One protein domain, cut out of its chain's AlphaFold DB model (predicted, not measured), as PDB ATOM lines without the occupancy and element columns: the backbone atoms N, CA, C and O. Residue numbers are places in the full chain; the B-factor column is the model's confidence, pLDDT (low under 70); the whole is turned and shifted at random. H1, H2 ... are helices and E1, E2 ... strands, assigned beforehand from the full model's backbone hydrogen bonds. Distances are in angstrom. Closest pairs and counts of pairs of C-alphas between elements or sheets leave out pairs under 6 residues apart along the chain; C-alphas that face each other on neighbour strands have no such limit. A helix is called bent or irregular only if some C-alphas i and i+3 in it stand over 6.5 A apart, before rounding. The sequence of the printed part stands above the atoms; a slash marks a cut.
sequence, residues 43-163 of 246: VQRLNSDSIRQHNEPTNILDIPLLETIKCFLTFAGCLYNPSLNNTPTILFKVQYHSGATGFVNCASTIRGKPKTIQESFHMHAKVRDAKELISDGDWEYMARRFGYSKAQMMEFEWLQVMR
ATOM      1  N   VAL A  43     150.836 103.204 192.030       47.56
ATOM      2  CA  VAL A  43     152.159 102.978 192.631       47.56
ATOM      3  C   VAL A  43     153.038 104.238 192.744       47.56
ATOM      4  O   VAL A  43     153.671 104.427 193.771       47.56
ATOM      5  N   GLN A  44     153.098 105.117 191.741       53.50
ATOM      6  CA  GLN A  44     153.775 106.423 191.803       53.50
ATOM      7  C   GLN A  44     153.116 107.394 192.794       53.50
ATOM      8  O   GLN A  44     153.842 108.075 193.512       53.50
ATOM      9  N   ARG A  45     151.776 107.426 192.893       57.56
ATOM     10  CA  ARG A  45     151.075 108.224 193.926       57.56
ATOM     11  C   ARG A  45     151.249 107.646 195.333       57.56
ATOM     12  O   ARG A  45     151.357 108.393 196.296       57.56
ATOM     13  N   LEU A  46     151.314 106.320 195.454       54.06
ATOM     14  CA  LEU A  46     151.632 105.649 196.715       54.06
ATOM     15  C   LEU A  46     153.115 105.851 197.107       54.06
ATOM     16  O   LEU A  46     153.431 105.926 198.292       54.06
ATOM     17  N   ASN A  47     154.022 105.964 196.128       53.09
ATOM     18  CA  ASN A  47     155.462 106.169 196.339       53.09
ATOM     19  C   ASN A  47     155.864 107.629 196.597       53.09
ATOM     20  O   ASN A  47     157.009 107.848 196.987       53.09
ATOM     21  N   SER A  48     154.979 108.616 196.413       55.72
ATOM     22  CA  SER A  48     155.264 109.996 196.818       55.72
ATOM     23  C   SER A  48     155.176 110.124 198.345       55.72
ATOM     24  O   SER A  48     154.116 110.412 198.900       55.72
ATOM     25  N   ASP A  49     156.304 109.829 198.996       50.59
ATOM     26  CA  ASP A  49     156.807 110.207 200.330       50.59
ATOM     27  C   ASP A  49     155.968 109.932 201.593       50.59
ATOM     28  O   ASP A  49     156.532 109.767 202.673       50.59
ATOM     29  N   SER A  50     154.646 109.795 201.507       53.56
ATOM     30  CA  SER A  50     153.779 109.752 202.695       53.56
ATOM     31  C   SER A  50     153.506 108.342 203.227       53.56
ATOM     32  O   SER A  50     153.171 108.188 204.398       53.56
ATOM     33  N   ILE A  51     153.634 107.302 202.397       55.84
ATOM     34  CA  ILE A  51     153.228 105.934 202.781       55.84
ATOM     35  C   ILE A  51     154.389 105.121 203.344       55.84
ATOM     36  O   ILE A  51     154.169 104.239 204.159       55.84
ATOM     37  N   ARG A  52     155.638 105.439 202.983       53.97
ATOM     38  CA  ARG A  52     156.807 104.738 203.540       53.97
ATOM     39  C   ARG A  52     157.160 105.171 204.962       53.97
ATOM     40  O   ARG A  52     157.797 104.403 205.672       53.97
ATOM     41  N   GLN A  53     156.783 106.385 205.364       53.91
ATOM     42  CA  GLN A  53     157.071 106.901 206.710       53.91
ATOM     43  C   GLN A  53     155.990 106.547 207.732       53.91
ATOM     44  O   GLN A  53     156.271 106.490 208.928       53.91
ATOM     45  N   HIS A  54     154.764 106.283 207.286       52.06
ATOM     46  CA  HIS A  54     153.736 105.740 208.156       52.06
ATOM     47  C   HIS A  54     153.850 104.221 208.145       52.06
ATOM     48  O   HIS A  54     153.644 103.604 207.104       52.06
ATOM     49  N   ASN A  55     154.197 103.647 209.305       57.16
ATOM     50  CA  ASN A  55     154.073 102.220 209.614       57.16
ATOM     51  C   ASN A  55     152.899 101.623 208.838       57.16
ATOM     52  O   ASN A  55     151.823 102.230 208.849       57.16
ATOM     53  N   GLU A  56     153.131 100.494 208.154       58.72
ATOM     54  CA  GLU A  56     152.134  99.829 207.313       58.72
ATOM     55  C   GLU A  56     150.744  99.957 207.940       58.72
ATOM     56  O   GLU A  56     150.612  99.679 209.135       58.72
ATOM     57  N   PRO A  57     149.725 100.429 207.200       63.16
ATOM     58  CA  PRO A  57     148.403 100.653 207.760       63.16
ATOM     59  C   PRO A  57     147.829  99.321 208.257       63.16
ATOM     60  O   PRO A  57     147.208  98.567 207.514       63.16
ATOM     61  N   THR A  58     148.055  99.017 209.532       74.88
ATOM     62  CA  THR A  58     147.650  97.763 210.179       74.88
ATOM     63  C   THR A  58     146.149  97.715 210.424       74.88
ATOM     64  O   THR A  58     145.579  96.642 210.603       74.88
ATOM     65  N   ASN A  59     145.493  98.874 210.383       88.00
ATOM     66  CA  ASN A  59     144.077  99.001 210.668       88.00
ATOM     67  C   ASN A  59     143.246  98.529 209.470       88.00
ATOM     68  O   ASN A  59     143.047  99.245 208.479       88.00
ATOM     69  N   ILE A  60     142.769  97.292 209.574       89.25
ATOM     70  CA  ILE A  60     141.753  96.726 208.691       89.25
ATOM     71  C   ILE A  60     140.413  97.350 209.077       89.25
ATOM     72  O   ILE A  60     140.079  97.426 210.256       89.25
ATOM     73  N   LEU A  61     139.657  97.815 208.083       88.75
ATOM     74  CA  LEU A  61     138.345  98.402 208.303       88.75
ATOM     75  C   LEU A  61     137.369  97.336 208.810       88.75
ATOM     76  O   LEU A  61     136.907  96.482 208.050       88.75
ATOM     77  N   ASP A  62     137.057  97.418 210.093       89.50
ATOM     78  CA  ASP A  62     136.008  96.666 210.764       89.50
ATOM     79  C   ASP A  62     134.900  97.612 211.253       89.50
ATOM     80  O   ASP A  62     134.974  98.838 211.102       89.50
ATOM     81  N   ILE A  63     133.833  97.030 211.797       87.25
ATOM     82  CA  ILE A  63     132.697  97.791 212.324       87.25
ATOM     83  C   ILE A  63     133.109  98.788 213.430       87.25
ATOM     84  O   ILE A  63     132.791  99.970 213.278       87.25
ATOM     85  N   PRO A  64     133.842  98.387 214.490       90.38
ATOM     86  CA  PRO A  64     134.280  99.318 215.532       90.38
ATOM     87  C   PRO A  64     135.101 100.490 214.988       90.38
ATOM     88  O   PRO A  64     134.865 101.642 215.351       90.38
ATOM     89  N   LEU A  65     136.038 100.234 214.072       92.00
ATOM     90  CA  LEU A  65     136.846 101.290 213.476       92.00
ATOM     91  C   LEU A  65     135.988 102.232 212.626       92.00
ATOM     92  O   LEU A  65     136.197 103.446 212.663       92.00
ATOM     93  N   LEU A  66     134.999 101.707 211.901       91.69
ATOM     94  CA  LEU A  66     134.091 102.505 211.075       91.69
ATOM     95  C   LEU A  66     133.237 103.491 211.895       91.69
ATOM     96  O   LEU A  66     132.926 104.586 211.407       91.69
ATOM     97  N   GLU A  67     132.906 103.147 213.144       91.62
ATOM     98  CA  GLU A  67     132.259 104.062 214.094       91.62
ATOM     99  C   GLU A  67     133.186 105.212 214.506       91.62
ATOM    100  O   GLU A  67     132.738 106.348 214.642       91.62
ATOM    101  N   THR A  68     134.491 104.954 214.644       95.38
ATOM    102  CA  THR A  68     135.467 106.003 214.998       95.38
ATOM    103  C   THR A  68     135.781 106.958 213.843       95.38
ATOM    104  O   THR A  68     136.264 108.071 214.076       95.38
ATOM    105  N   ILE A  69     135.518 106.549 212.599       95.38
ATOM    106  CA  ILE A  69     135.782 107.353 211.403       95.38
ATOM    107  C   ILE A  69     134.687 108.407 211.256       95.38
ATOM    108  O   ILE A  69     133.517 108.085 211.073       95.38
ATOM    109  N   LYS A  70     135.069 109.681 211.247       95.00
ATOM    110  CA  LYS A  70     134.157 110.787 210.951       95.00
ATOM    111  C   LYS A  70     133.832 110.831 209.456       95.00
ATOM    112  O   LYS A  70     132.662 110.844 209.085       95.00
ATOM    113  N   CYS A  71     134.858 110.836 208.604       94.06
ATOM    114  CA  CYS A  71     134.700 110.848 207.149       94.06
ATOM    115  C   CYS A  71     135.927 110.289 206.414       94.06
ATOM    116  O   CYS A  71     137.042 110.242 206.945       94.06
ATOM    117  N   PHE A  72     135.706 109.888 205.162       94.19
ATOM    118  CA  PHE A  72     136.757 109.521 204.218       94.19
ATOM    119  C   PHE A  72     137.210 110.774 203.470       94.19
ATOM    120  O   PHE A  72     136.383 111.522 202.958       94.19
ATOM    121  N   LEU A  73     138.519 111.024 203.451       92.38
ATOM    122  CA  LEU A  73     139.088 112.236 202.862       92.38
ATOM    123  C   LEU A  73     139.504 112.003 201.413       92.38
ATOM    124  O   LEU A  73     139.208 112.812 200.538       92.38
ATOM    125  N   THR A  74     140.261 110.934 201.154       91.12
ATOM    126  CA  THR A  74     140.848 110.692 199.830       91.12
ATOM    127  C   THR A  74     141.171 109.214 199.638       91.12
ATOM    128  O   THR A  74     141.623 108.540 200.568       91.12
ATOM    129  N   PHE A  75     140.975 108.721 198.416       90.38
ATOM    130  CA  PHE A  75     141.485 107.428 197.976       90.38
ATOM    131  C   PHE A  75     143.015 107.480 197.843       90.38
ATOM    132  O   PHE A  75     143.552 108.315 197.116       90.38
ATOM    133  N   ALA A  76     143.715 106.612 198.571       87.44
ATOM    134  CA  ALA A  76     145.176 106.579 198.593       87.44
ATOM    135  C   ALA A  76     145.751 105.551 197.607       87.44
ATOM    136  O   ALA A  76     146.833 105.762 197.069       87.44
ATOM    137  N   GLY A  77     145.032 104.456 197.349       87.69
ATOM    138  CA  GLY A  77     145.445 103.442 196.385       87.69
ATOM    139  C   GLY A  77     144.906 102.058 196.716       87.69
ATOM    140  O   GLY A  77     143.992 101.901 197.517       87.69
ATOM    141  N   CYS A  78     145.480 101.035 196.097       87.06
ATOM    142  CA  CYS A  78     145.110  99.639 196.314       87.06
ATOM    143  C   CYS A  78     146.360  98.796 196.579       87.06
ATOM    144  O   CYS A  78     147.420  99.044 195.999       87.06
ATOM    145  N   LEU A  79     146.236  97.807 197.460       87.94
ATOM    146  CA  LEU A  79     147.322  96.904 197.843       87.94
ATOM    147  C   LEU A  79     146.786  95.515 198.185       87.94
ATOM    148  O   LEU A  79     145.611  95.352 198.498       87.94
ATOM    149  N   TYR A  80     147.653  94.509 198.124       85.31
ATOM    150  CA  TYR A  80     147.354  93.197 198.688       85.31
ATOM    151  C   TYR A  80     147.637  93.226 200.180       85.31
ATOM    152  O   TYR A  80     148.736  93.603 200.585       85.31
ATOM    153  N   ASN A  81     146.659  92.826 200.989       82.88
ATOM    154  CA  ASN A  81     146.850  92.755 202.428       82.88
ATOM    155  C   ASN A  81     147.205  91.313 202.843       82.88
ATOM    156  O   ASN A  81     146.348  90.427 202.726       82.88
ATOM    157  N   PRO A  82     148.430  91.054 203.340       84.00
ATOM    158  CA  PRO A  82     148.850  89.709 203.730       84.00
ATOM    159  C   PRO A  82     148.018  89.149 204.890       84.00
ATOM    160  O   PRO A  82     147.724  87.956 204.912       84.00
ATOM    161  N   SER A  83     147.534  90.007 205.791       85.31
ATOM    162  CA  SER A  83     146.675  89.623 206.922       85.31
ATOM    163  C   SER A  83     145.273  89.167 206.500       85.31
ATOM    164  O   SER A  83     144.521  88.620 207.304       85.31
ATOM    165  N   LEU A  84     144.900  89.401 205.239       82.88
ATOM    166  CA  LEU A  84     143.624  89.000 204.651       82.88
ATOM    167  C   LEU A  84     143.827  87.960 203.547       82.88
ATOM    168  O   LEU A  84     143.158  88.025 202.520       82.88
ATOM    169  N   ASN A  85     144.765  87.026 203.718       86.62
ATOM    170  CA  ASN A  85     145.075  85.993 202.721       86.62
ATOM    171  C   ASN A  85     145.395  86.581 201.335       86.62
ATOM    172  O   ASN A  85     144.975  86.037 200.315       86.62
ATOM    173  N   ASN A  86     146.101  87.717 201.288       85.19
ATOM    174  CA  ASN A  86     146.378  88.452 200.050       85.19
ATOM    175  C   ASN A  86     145.107  88.843 199.276       85.19
ATOM    176  O   ASN A  86     145.097  88.863 198.046       85.19
ATOM    177  N   THR A  87     144.029  89.186 199.981       83.75
ATOM    178  CA  THR A  87     142.857  89.816 199.358       83.75
ATOM    179  C   THR A  87     143.216  91.254 198.958       83.75
ATOM    180  O   THR A  87     143.869  91.954 199.743       83.75
ATOM    181  N   PRO A  88     142.832  91.726 197.757       84.19
ATOM    182  CA  PRO A  88     143.047  93.116 197.376       84.19
ATOM    183  C   PRO A  88     142.196  94.048 198.246       84.19
ATOM    184  O   PRO A  88     140.982  93.879 198.375       84.19
ATOM    185  N   THR A  89     142.837  95.058 198.829       87.62
ATOM    186  CA  THR A  89     142.200  96.076 199.663       87.62
ATOM    187  C   THR A  89     142.386  97.466 199.079       87.62
ATOM    188  O   THR A  89     143.396  97.786 198.449       87.62
ATOM    189  N   ILE A  90     141.389  98.310 199.319       90.12
ATOM    190  CA  ILE A  90     141.380  99.717 198.942       90.12
ATOM    191  C   ILE A  90     141.857 100.518 200.154       90.12
ATOM    192  O   ILE A  90     141.307 100.386 201.246       90.12
ATOM    193  N   LEU A  91     142.876 101.346 199.976       91.25
ATOM    194  CA  LEU A  91     143.432 102.191 201.020       91.25
ATOM    195  C   LEU A  91     142.811 103.584 200.949       91.25
ATOM    196  O   LEU A  91     142.850 104.246 199.908       91.25
ATOM    197  N   PHE A  92     142.299 104.055 202.081       92.69
ATOM    198  CA  PHE A  92     141.764 105.406 202.209       92.69
ATOM    199  C   PHE A  92     142.480 106.188 203.296       92.69
ATOM    200  O   PHE A  92     142.804 105.644 204.352       92.69
ATOM    201  N   LYS A  93     142.644 107.492 203.062       93.19
ATOM    202  CA  LYS A  93     142.937 108.460 204.117       93.19
ATOM    203  C   LYS A  93     141.622 108.886 204.765       93.19
ATOM    204  O   LYS A  93     140.696 109.305 204.069       93.19
ATOM    205  N   VAL A  94     141.544 108.801 206.086       95.06
ATOM    206  CA  VAL A  94     140.337 109.092 206.869       95.06
ATOM    207  C   VAL A  94     140.614 110.114 207.960       95.06
ATOM    208  O   VAL A  94     141.752 110.264 208.412       95.06
ATOM    209  N   GLN A  95     139.561 110.807 208.390       95.19
ATOM    210  CA  GLN A  95     139.557 111.619 209.602       95.19
ATOM    211  C   GLN A  95     138.723 110.914 210.673       95.19
ATOM    212  O   GLN A  95     137.579 110.537 210.421       95.19
ATOM    213  N   TYR A  96     139.275 110.763 211.872       96.38
ATOM    214  CA  TYR A  96     138.586 110.193 213.028       96.38
ATOM    215  C   TYR A  96     137.774 111.255 213.781       96.38
ATOM    216  O   TYR A  96     138.029 112.456 213.662       96.38
ATOM    217  N   HIS A  97     136.823 110.823 214.610       95.44
ATOM    218  CA  HIS A  97     136.065 111.716 215.496       95.44
ATOM    219  C   HIS A  97     136.948 112.464 216.506       95.44
ATOM    220  O   HIS A  97     136.604 113.575 216.899       95.44
ATOM    221  N   SER A  98     138.115 111.914 216.854       96.19
ATOM    222  CA  SER A  98     139.137 112.600 217.657       96.19
ATOM    223  C   SER A  98     139.802 113.783 216.941       96.19
ATOM    224  O   SER A  98     140.553 114.528 217.563       96.19
ATOM    225  N   GLY A  99     139.572 113.952 215.634       95.81
ATOM    226  CA  GLY A  99     140.233 114.944 214.784       95.81
ATOM    227  C   GLY A  99     141.536 114.451 214.146       95.81
ATOM    228  O   GLY A  99     141.996 115.059 213.181       95.81
ATOM    229  N   ALA A 100     142.095 113.332 214.622       95.06
ATOM    230  CA  ALA A 100     143.276 112.713 214.029       95.06
ATOM    231  C   ALA A 100     142.995 112.216 212.600       95.06
ATOM    232  O   ALA A 100     141.864 111.864 212.257       95.06
ATOM    233  N   THR A 101     144.037 112.144 211.772       94.31
ATOM    234  CA  THR A 101     143.963 111.525 210.441       94.31
ATOM    235  C   THR A 101     144.766 110.239 210.405       94.31
ATOM    236  O   THR A 101     145.841 110.175 210.999       94.31
ATOM    237  N   GLY A 102     144.284 109.246 209.667       92.69
ATOM    238  CA  GLY A 102     144.992 107.984 209.479       92.69
ATOM    239  C   GLY A 102     144.673 107.335 208.146       92.69
ATOM    240  O   GLY A 102     143.941 107.889 207.323       92.69
ATOM    241  N   PHE A 103     145.238 106.151 207.950       92.25
ATOM    242  CA  PHE A 103     144.970 105.308 206.796       92.25
ATOM    243  C   PHE A 103     144.262 104.035 207.240       92.25
ATOM    244  O   PHE A 103     144.613 103.454 208.268       92.25
ATOM    245  N   VAL A 104     143.268 103.610 206.465       92.56
ATOM    246  CA  VAL A 104     142.498 102.393 206.739       92.56
ATOM    247  C   VAL A 104     142.384 101.536 205.492       92.56
ATOM    248  O   VAL A 104     142.140 102.038 204.390       92.56
ATOM    249  N   ASN A 105     142.561 100.231 205.684       91.00
ATOM    250  CA  ASN A 105     142.411  99.235 204.635       91.00
ATOM    251  C   ASN A 105     140.950  98.791 204.551       91.00
ATOM    252  O   ASN A 105     140.473  98.024 205.383       91.00
ATOM    253  N   CYS A 106     140.243  99.249 203.524       88.94
ATOM    254  CA  CYS A 106     138.899  98.795 203.203       88.94
ATOM    255  C   CYS A 106     138.986  97.516 202.363       88.94
ATOM    256  O   CYS A 106     139.278  97.553 201.165       88.94
ATOM    257  N   ALA A 107     138.726  96.377 202.997       82.00
ATOM    258  CA  ALA A 107     138.493  95.130 202.283       82.00
ATOM    259  C   ALA A 107     137.157  95.174 201.521       82.00
ATOM    260  O   ALA A 107     136.303  96.030 201.777       82.00
ATOM    261  N   SER A 108     136.976  94.250 200.574       69.12
ATOM    262  CA  SER A 108     135.673  94.005 199.944       69.12
ATOM    263  C   SER A 108     134.629  93.605 200.991       69.12
ATOM    264  O   SER A 108     133.502  94.093 200.969       69.12
ATOM    265  N   THR A 109     135.043  92.788 201.960       69.06
ATOM    266  CA  THR A 109     134.238  92.330 203.089       69.06
ATOM    267  C   THR A 109     134.657  93.030 204.377       69.06
ATOM    268  O   THR A 109     135.763  92.853 204.887       69.06
ATOM    269  N   ILE A 110     133.754  93.849 204.919       75.88
ATOM    270  CA  ILE A 110     133.924  94.469 206.238       75.88
ATOM    271  C   ILE A 110     133.591  93.418 207.291       75.88
ATOM    272  O   ILE A 110     132.513  92.825 207.255       75.88
ATOM    273  N   ARG A 111     134.521  93.187 208.218       73.19
ATOM    274  CA  ARG A 111     134.349  92.211 209.298       73.19
ATOM    275  C   ARG A 111     133.521  92.797 210.444       73.19
ATOM    276  O   ARG A 111     133.634  93.979 210.765       73.19
ATOM    277  N   GLY A 112     132.744  91.928 211.089       74.94
ATOM    278  CA  GLY A 112     131.892  92.252 212.236       74.94
ATOM    279  C   GLY A 112     130.403  92.082 211.934       74.94
ATOM    280  O   GLY A 112     130.001  91.930 210.782       74.94
ATOM    281  N   LYS A 113     129.579  92.111 212.987       78.12
ATOM    282  CA  LYS A 113     128.114  92.126 212.882       78.12
ATOM    283  C   LYS A 113     127.583  93.464 213.416       78.12
ATOM    284  O   LYS A 113     127.891  93.788 214.564       78.12
ATOM    285  N   PRO A 114     126.826  94.246 212.623       81.62
ATOM    286  CA  PRO A 114     126.191  95.460 213.127       81.62
ATOM    287  C   PRO A 114     125.149  95.074 214.180       81.62
ATOM    288  O   PRO A 114     124.488  94.040 214.042       81.62
ATOM    289  N   LYS A 115     124.985  95.884 215.231       84.69
ATOM    290  CA  LYS A 115     124.035  95.555 216.312       84.69
ATOM    291  C   LYS A 115     122.595  95.744 215.863       84.69
ATOM    292  O   LYS A 115     121.696  95.057 216.340       84.69
ATOM    293  N   THR A 116     122.369  96.696 214.960       85.19
ATOM    294  CA  THR A 116     121.032  97.036 214.470       85.19
ATOM    295  C   THR A 116     120.984  97.161 212.951       85.19
ATOM    296  O   THR A 116     121.974  97.462 212.284       85.19
ATOM    297  N   ILE A 117     119.782  96.995 212.392       80.94
ATOM    298  CA  ILE A 117     119.531  97.196 210.960       80.94
ATOM    299  C   ILE A 117     119.857  98.640 210.546       80.94
ATOM    300  O   ILE A 117     120.473  98.865 209.506       80.94
ATOM    301  N   GLN A 118     119.497  99.621 211.374       84.88
ATOM    302  CA  GLN A 118     119.742 101.037 211.091       84.88
ATOM    303  C   GLN A 118     121.243 101.353 210.999       84.88
ATOM    304  O   GLN A 118     121.687 102.035 210.076       84.88
ATOM    305  N   GLU A 119     122.025 100.819 211.938       83.00
ATOM    306  CA  GLU A 119     123.484 100.940 211.976       83.00
ATOM    307  C   GLU A 119     124.122 100.310 210.739       83.00
ATOM    308  O   GLU A 119     124.985 100.919 210.110       83.00
ATOM    309  N   SER A 120     123.616  99.150 210.320       82.44
ATOM    310  CA  SER A 120     124.060  98.496 209.095       82.44
ATOM    311  C   SER A 120     123.876  99.419 207.876       82.44
ATOM    312  O   SER A 120     124.843  99.733 207.180       82.44
ATOM    313  N   PHE A 121     122.679  99.988 207.672       83.62
ATOM    314  CA  PHE A 121     122.421 100.920 206.568       83.62
ATOM    315  C   PHE A 121     123.302 102.169 206.636       83.62
ATOM    316  O   PHE A 121     123.784 102.633 205.601       83.62
ATOM    317  N   HIS A 122     123.543 102.688 207.842       85.50
ATOM    318  CA  HIS A 122     124.437 103.821 208.046       85.50
ATOM    319  C   HIS A 122     125.879 103.490 207.631       85.50
ATOM    320  O   HIS A 122     126.496 104.247 206.881       85.50
ATOM    321  N   MET A 123     126.397 102.331 208.046       84.44
ATOM    322  CA  MET A 123     127.730 101.851 207.673       84.44
ATOM    323  C   MET A 123     127.856 101.622 206.165       84.44
ATOM    324  O   MET A 123     128.854 102.022 205.564       84.44
ATOM    325  N   HIS A 124     126.825 101.051 205.535       83.44
ATOM    326  CA  HIS A 124     126.776 100.900 204.081       83.44
ATOM    327  C   HIS A 124     126.860 102.243 203.363       83.44
ATOM    328  O   HIS A 124     127.675 102.387 202.453       83.44
ATOM    329  N   ALA A 125     126.040 103.218 203.767       87.12
ATOM    330  CA  ALA A 125     126.060 104.546 203.167       87.12
ATOM    331  C   ALA A 125     127.463 105.160 203.272       87.12
ATOM    332  O   ALA A 125     128.034 105.546 202.260       87.12
ATOM    333  N   LYS A 126     128.082 105.102 204.458       87.88
ATOM    334  CA  LYS A 126     129.439 105.616 204.698       87.88
ATOM    335  C   LYS A 126     130.492 105.004 203.768       87.88
ATOM    336  O   LYS A 126     131.326 105.719 203.220       87.88
ATOM    337  N   VAL A 127     130.471 103.682 203.595       85.69
ATOM    338  CA  VAL A 127     131.459 102.976 202.761       85.69
ATOM    339  C   VAL A 127     131.177 103.187 201.278       85.69
ATOM    340  O   VAL A 127     132.108 103.296 200.484       85.69
ATOM    341  N   ARG A 128     129.902 103.259 200.890       87.75
ATOM    342  CA  ARG A 128     129.509 103.608 199.526       87.75
ATOM    343  C   ARG A 128     130.020 105.004 199.171       87.75
ATOM    344  O   ARG A 128     130.710 105.135 198.168       87.75
ATOM    345  N   ASP A 129     129.772 105.990 200.028       88.94
ATOM    346  CA  ASP A 129     130.217 107.372 199.828       88.94
ATOM    347  C   ASP A 129     131.760 107.452 199.782       88.94
ATOM    348  O   ASP A 129     132.332 108.191 198.985       88.94
ATOM    349  N   ALA A 130     132.466 106.617 200.558       86.38
ATOM    350  CA  ALA A 130     133.921 106.481 200.453       86.38
ATOM    351  C   ALA A 130     134.373 105.954 199.084       86.38
ATOM    352  O   ALA A 130     135.340 106.449 198.507       86.38
ATOM    353  N   LYS A 131     133.684 104.937 198.553       83.88
ATOM    354  CA  LYS A 131     134.002 104.316 197.259       83.88
ATOM    355  C   LYS A 131     133.654 105.219 196.074       83.88
ATOM    356  O   LYS A 131     134.266 105.074 195.018       83.88
ATOM    357  N   GLU A 132     132.746 106.178 196.245       87.75
ATOM    358  CA  GLU A 132     132.488 107.238 195.261       87.75
ATOM    359  C   GLU A 132     133.675 108.204 195.097       87.75
ATOM    360  O   GLU A 132     133.800 108.836 194.051       87.75
ATOM    361  N   LEU A 133     134.603 108.264 196.065       86.69
ATOM    362  CA  LEU A 133     135.852 109.031 195.934       86.69
ATOM    363  C   LEU A 133     136.848 108.410 194.940       86.69
ATOM    364  O   LEU A 133     137.851 109.042 194.603       86.69
ATOM    365  N   ILE A 134     136.621 107.167 194.508       88.25
ATOM    366  CA  ILE A 134     137.505 106.443 193.593       88.25
ATOM    367  C   ILE A 134     137.121 106.795 192.158       88.25
ATOM    368  O   ILE A 134     135.973 106.598 191.749       88.25
ATOM    369  N   SER A 135     138.088 107.278 191.375       88.19
ATOM    370  CA  SER A 135     137.839 107.646 189.981       88.19
ATOM    371  C   SER A 135     137.574 106.413 189.110       88.19
ATOM    372  O   SER A 135     138.069 105.319 189.386       88.19
ATOM    373  N   ASP A 136     136.832 106.571 188.010       87.69
ATOM    374  CA  ASP A 136     136.567 105.454 187.091       87.69
ATOM    375  C   ASP A 136     137.857 104.866 186.484       87.69
ATOM    376  O   ASP A 136     137.936 103.660 186.256       87.69
ATOM    377  N   GLY A 137     138.910 105.677 186.317       85.81
ATOM    378  CA  GLY A 137     140.225 105.195 185.880       85.81
ATOM    379  C   GLY A 137     140.916 104.286 186.904       85.81
ATOM    380  O   GLY A 137     141.560 103.306 186.525       85.81
ATOM    381  N   ASP A 138     140.741 104.558 188.200       86.50
ATOM    382  CA  ASP A 138     141.268 103.702 189.270       86.50
ATOM    383  C   ASP A 138     140.500 102.372 189.340       86.50
ATOM    384  O   ASP A 138     141.099 101.311 189.542       86.50
ATOM    385  N   TRP A 139     139.184 102.403 189.093       87.62
ATOM    386  CA  TRP A 139     138.367 101.192 188.967       87.62
ATOM    387  C   TRP A 139     138.786 100.329 187.774       87.62
ATOM    388  O   TRP A 139     138.915  99.113 187.919       87.62
ATOM    389  N   GLU A 140     139.038 100.934 186.608       87.12
ATOM    390  CA  GLU A 140     139.563 100.219 185.438       87.12
ATOM    391  C   GLU A 140     140.927  99.583 185.725       87.12
ATOM    392  O   GLU A 140     141.169  98.428 185.354       87.12
ATOM    393  N   TYR A 141     141.813 100.314 186.409       85.75
ATOM    394  CA  TYR A 141     143.096  99.773 186.846       85.75
ATOM    395  C   TYR A 141     142.899  98.566 187.764       85.75
ATOM    396  O   TYR A 141     143.531  97.529 187.554       85.75
ATOM    397  N   MET A 142     142.001  98.668 188.746       84.56
ATOM    398  CA  MET A 142     141.730  97.567 189.663       84.56
ATOM    399  C   MET A 142     141.182  96.331 188.950       84.56
ATOM    400  O   MET A 142     141.660  95.222 189.193       84.56
ATOM    401  N   ALA A 143     140.229  96.519 188.036       88.50
ATOM    402  CA  ALA A 143     139.673  95.432 187.243       88.50
ATOM    403  C   ALA A 143     140.759  94.739 186.409       88.50
ATOM    404  O   ALA A 143     140.836  93.513 186.392       88.50
ATOM    405  N   ARG A 144     141.657  95.513 185.784       88.50
ATOM    406  CA  ARG A 144     142.758  94.968 184.979       88.50
ATOM    407  C   ARG A 144     143.821  94.265 185.824       88.50
ATOM    408  O   ARG A 144     144.365  93.252 185.392       88.50
ATOM    409  N   ARG A 145     144.167  94.823 186.987       86.25
ATOM    410  CA  ARG A 145     145.285  94.341 187.810       86.25
ATOM    411  C   ARG A 145     144.895  93.188 188.728       86.25
ATOM    412  O   ARG A 145     145.695  92.272 188.889       86.25
ATOM    413  N   PHE A 146     143.710  93.255 189.327       84.94
ATOM    414  CA  PHE A 146     143.255  92.313 190.352       84.94
ATOM    415  C   PHE A 146     142.100  91.423 189.882       84.94
ATOM    416  O   PHE A 146     141.787  90.453 190.561       84.94
ATOM    417  N   GLY A 147     141.455  91.734 188.752       87.31
ATOM    418  CA  GLY A 147     140.288  90.985 188.273       87.31
ATOM    419  C   GLY A 147     138.985  91.313 189.007       87.31
ATOM    420  O   GLY A 147     138.010  90.587 188.850       87.31
ATOM    421  N   TYR A 148     138.946  92.392 189.798       82.94
ATOM    422  CA  TYR A 148     137.756  92.810 190.544       82.94
ATOM    423  C   TYR A 148     137.060  93.983 189.859       82.94
ATOM    424  O   TYR A 148     137.628  95.066 189.711       82.94
ATOM    425  N   SER A 149     135.804  93.781 189.471       86.38
ATOM    426  CA  SER A 149     134.956  94.849 188.938       86.38
ATOM    427  C   SER A 149     134.465  95.795 190.040       86.38
ATOM    428  O   SER A 149     134.358  95.420 191.210       86.38
ATOM    429  N   LYS A 150     134.078  97.017 189.647       85.44
ATOM    430  CA  LYS A 150     133.394  97.976 190.533       85.44
ATOM    431  C   LYS A 150     132.169  97.336 191.191       85.44
ATOM    432  O   LYS A 150     131.995  97.477 192.389       85.44
ATOM    433  N   ALA A 151     131.368  96.573 190.443       83.88
ATOM    434  CA  ALA A 151     130.187  95.892 190.978       83.88
ATOM    435  C   ALA A 151     130.537  94.904 192.104       83.88
ATOM    436  O   ALA A 151     129.945  94.983 193.174       83.88
ATOM    437  N   GLN A 152     131.545  94.050 191.897       82.94
ATOM    438  CA  GLN A 152     132.003  93.089 192.911       82.94
ATOM    439  C   GLN A 152     132.579  93.787 194.147       82.94
ATOM    440  O   GLN A 152     132.332  93.369 195.271       82.94
ATOM    441  N   MET A 153     133.320  94.881 193.963       77.25
ATOM    442  CA  MET A 153     133.859  95.643 195.094       77.25
ATOM    443  C   MET A 153     132.789  96.456 195.820       77.25
ATOM    444  O   MET A 153     132.991  96.817 196.976       77.25
ATOM    445  N   MET A 154     131.670  96.773 195.168       76.81
ATOM    446  CA  MET A 154     130.510  97.438 195.772       76.81
ATOM    447  C   MET A 154     129.529  96.446 196.405       76.81
ATOM    448  O   MET A 154     128.566  96.873 197.038       76.81
ATOM    449  N   GLU A 155     129.758  95.146 196.251       74.94
ATOM    450  CA  GLU A 155     128.943  94.120 196.873       74.94
ATOM    451  C   GLU A 155     129.283  94.012 198.362       74.94
ATOM    452  O   GLU A 155     130.444  93.904 198.755       74.94
ATOM    453  N   PHE A 156     128.255  94.072 199.204       66.25
ATOM    454  CA  PHE A 156     128.392  93.926 200.646       66.25
ATOM    455  C   PHE A 156     127.754  92.608 201.065       66.25
ATOM    456  O   PHE A 156     126.536  92.446 200.995       66.25
ATOM    457  N   GLU A 157     128.583  91.683 201.539       66.69
ATOM    458  CA  GLU A 157     128.155  90.343 201.945       66.69
ATOM    459  C   GLU A 157     127.082  90.387 203.046       66.69
ATOM    460  O   GLU A 157     126.077  89.690 202.978       66.69
ATOM    461  N   TRP A 158     127.198  91.291 204.021       67.31
ATOM    462  CA  TRP A 158     126.200  91.397 205.089       67.31
ATOM    463  C   TRP A 158     124.849  91.967 204.609       67.31
ATOM    464  O   TRP A 158     123.817  91.655 205.198       67.31
ATOM    465  N   LEU A 159     124.807  92.748 203.518       65.94
ATOM    466  CA  LEU A 159     123.536  93.170 202.910       65.94
ATOM    467  C   LEU A 159     122.852  92.020 202.172       65.94
ATOM    468  O   LEU A 159     121.627  91.952 202.188       65.94
ATOM    469  N   GLN A 160     123.624  91.133 201.540       68.12
ATOM    470  CA  GLN A 160     123.112  89.886 200.966       68.12
ATOM    471  C   GLN A 160     122.476  89.027 202.071       68.12
ATOM    472  O   GLN A 160     121.312  88.648 201.954       68.12
ATOM    473  N   VAL A 161     123.186  88.852 203.193       65.94
ATOM    474  CA  VAL A 161     122.706  88.125 204.385       65.94
ATOM    475  C   VAL A 161     121.430  88.750 204.966       65.94
ATOM    476  O   VAL A 161     120.501  88.044 205.339       65.94
ATOM    477  N   MET A 162     121.339  90.082 205.009       63.81
ATOM    478  CA  MET A 162     120.151  90.781 205.518       63.81
ATOM    479  C   MET A 162     118.960  90.756 204.548       63.81
ATOM    480  O   MET A 162     117.812  90.788 204.987       63.81
ATOM    481  N   ARG A 163     119.213  90.738 203.232       67.81
ATOM    482  CA  ARG A 163     118.173  90.709 202.183       67.81
ATOM    483  C   ARG A 163     117.625  89.310 201.928       67.81
ATOM    484  O   ARG A 163     116.495  89.190 201.462       67.81
TER     485      ARG A 163
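This is residues 43 to 163 of the 246 residues of an uncharacterized protein of Aspergillus sydowii CBS 593.65 (UniProt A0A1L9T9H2). A strongly twisted, sharply bent wall of three strands, E1, E2 and E3, has the long helix H3 across one face and H4 along the strands on the same face. After H4 the backbone folds back through the short H5 to H6, which lies near H3, while H1 lies at the opposite end of the longest axis from H6. The printed part has 121 residues, with six named helices and three named strands in the order H1 H2 E1 E2 E3 H3 H4 H5 H6; the sheet runs E1, E2, E3, antiparallel throughout, and the class is mixed, helices and strands. It is compact, with a radius of gyration of the C-alphas of 14.1 A, and spans 40 by 35 by 26 A.

H1, residues 43 to 47, only grazes the sheet of E1, residues 69 to 81, E2, residues 87 to 96, and E3, residues 101 to 106; the closest C-alphas of H1 and E1 are those of Leu 46 and Gly 77, 6.6 A apart. The strands form a meander, each the antiparallel neighbour of the one before, with hairpins E1 and E2, and E2 and E3. Between E1 and E2, N 73 and O 93 are within hydrogen-bond range at 2.8 A; between E2 and E3, N 94 and O 102 are at 2.8 A. E1 bends by 94 degrees at residue 74, and E2 by 61 degrees at residue 93. H2, residues 63 to 68, H3, residues 117 to 132, and H4, residues 136 to 146, make two layers with the sheet, helices on one face of it. H2 and H3 are close but not clearly touching, with the closest C-alphas, Leu 66 and Met 123, 7.2 A apart. H3 runs across the strands at a height over the sheet of 10.0 A; its closest C-alpha to E1 is that of Ala 130, 5.6 A from that of Phe 72. H4 lies over E1 and E2 at a height of 10.5 A and runs along the strands, at 22 degrees to E1 on the local plane. H5, residues 150 to 153, is close to H4 but not clearly touching, with the closest C-alphas, Trp 139 and Lys 150, 6.1 A apart. H6, residues 157 to 163, is not on the sheet; H3 and H6 are near each other, with 8 pairs of C-alphas within 10 A. In H1, H2, H3, H4 and H6 every O i to N i+4 pair is within hydrogen-bond range; H5 is too short for such a pair.

H1 begins at C-alpha 43 (152.159, 102.978, 192.631). E1 is 20.4 A long, E2 24.9 A and E3 15.5 A. H3 is 22.7 A long, from C-alpha 117 (119.531, 97.196, 210.960), and H4 15.1 A. H6 ends at C-alpha 163 (118.173, 90.709, 202.183).

The C-alphas farthest apart, Asp 49 and Arg 163, are 43.3 A apart. The printed part has no cut; the link H1 to H2 is long, with 15 residues. Mean pLDDT of the printed part is 81.5, with residues 43 to 57, 108 to 109 and 156 to 163 of the model under 70.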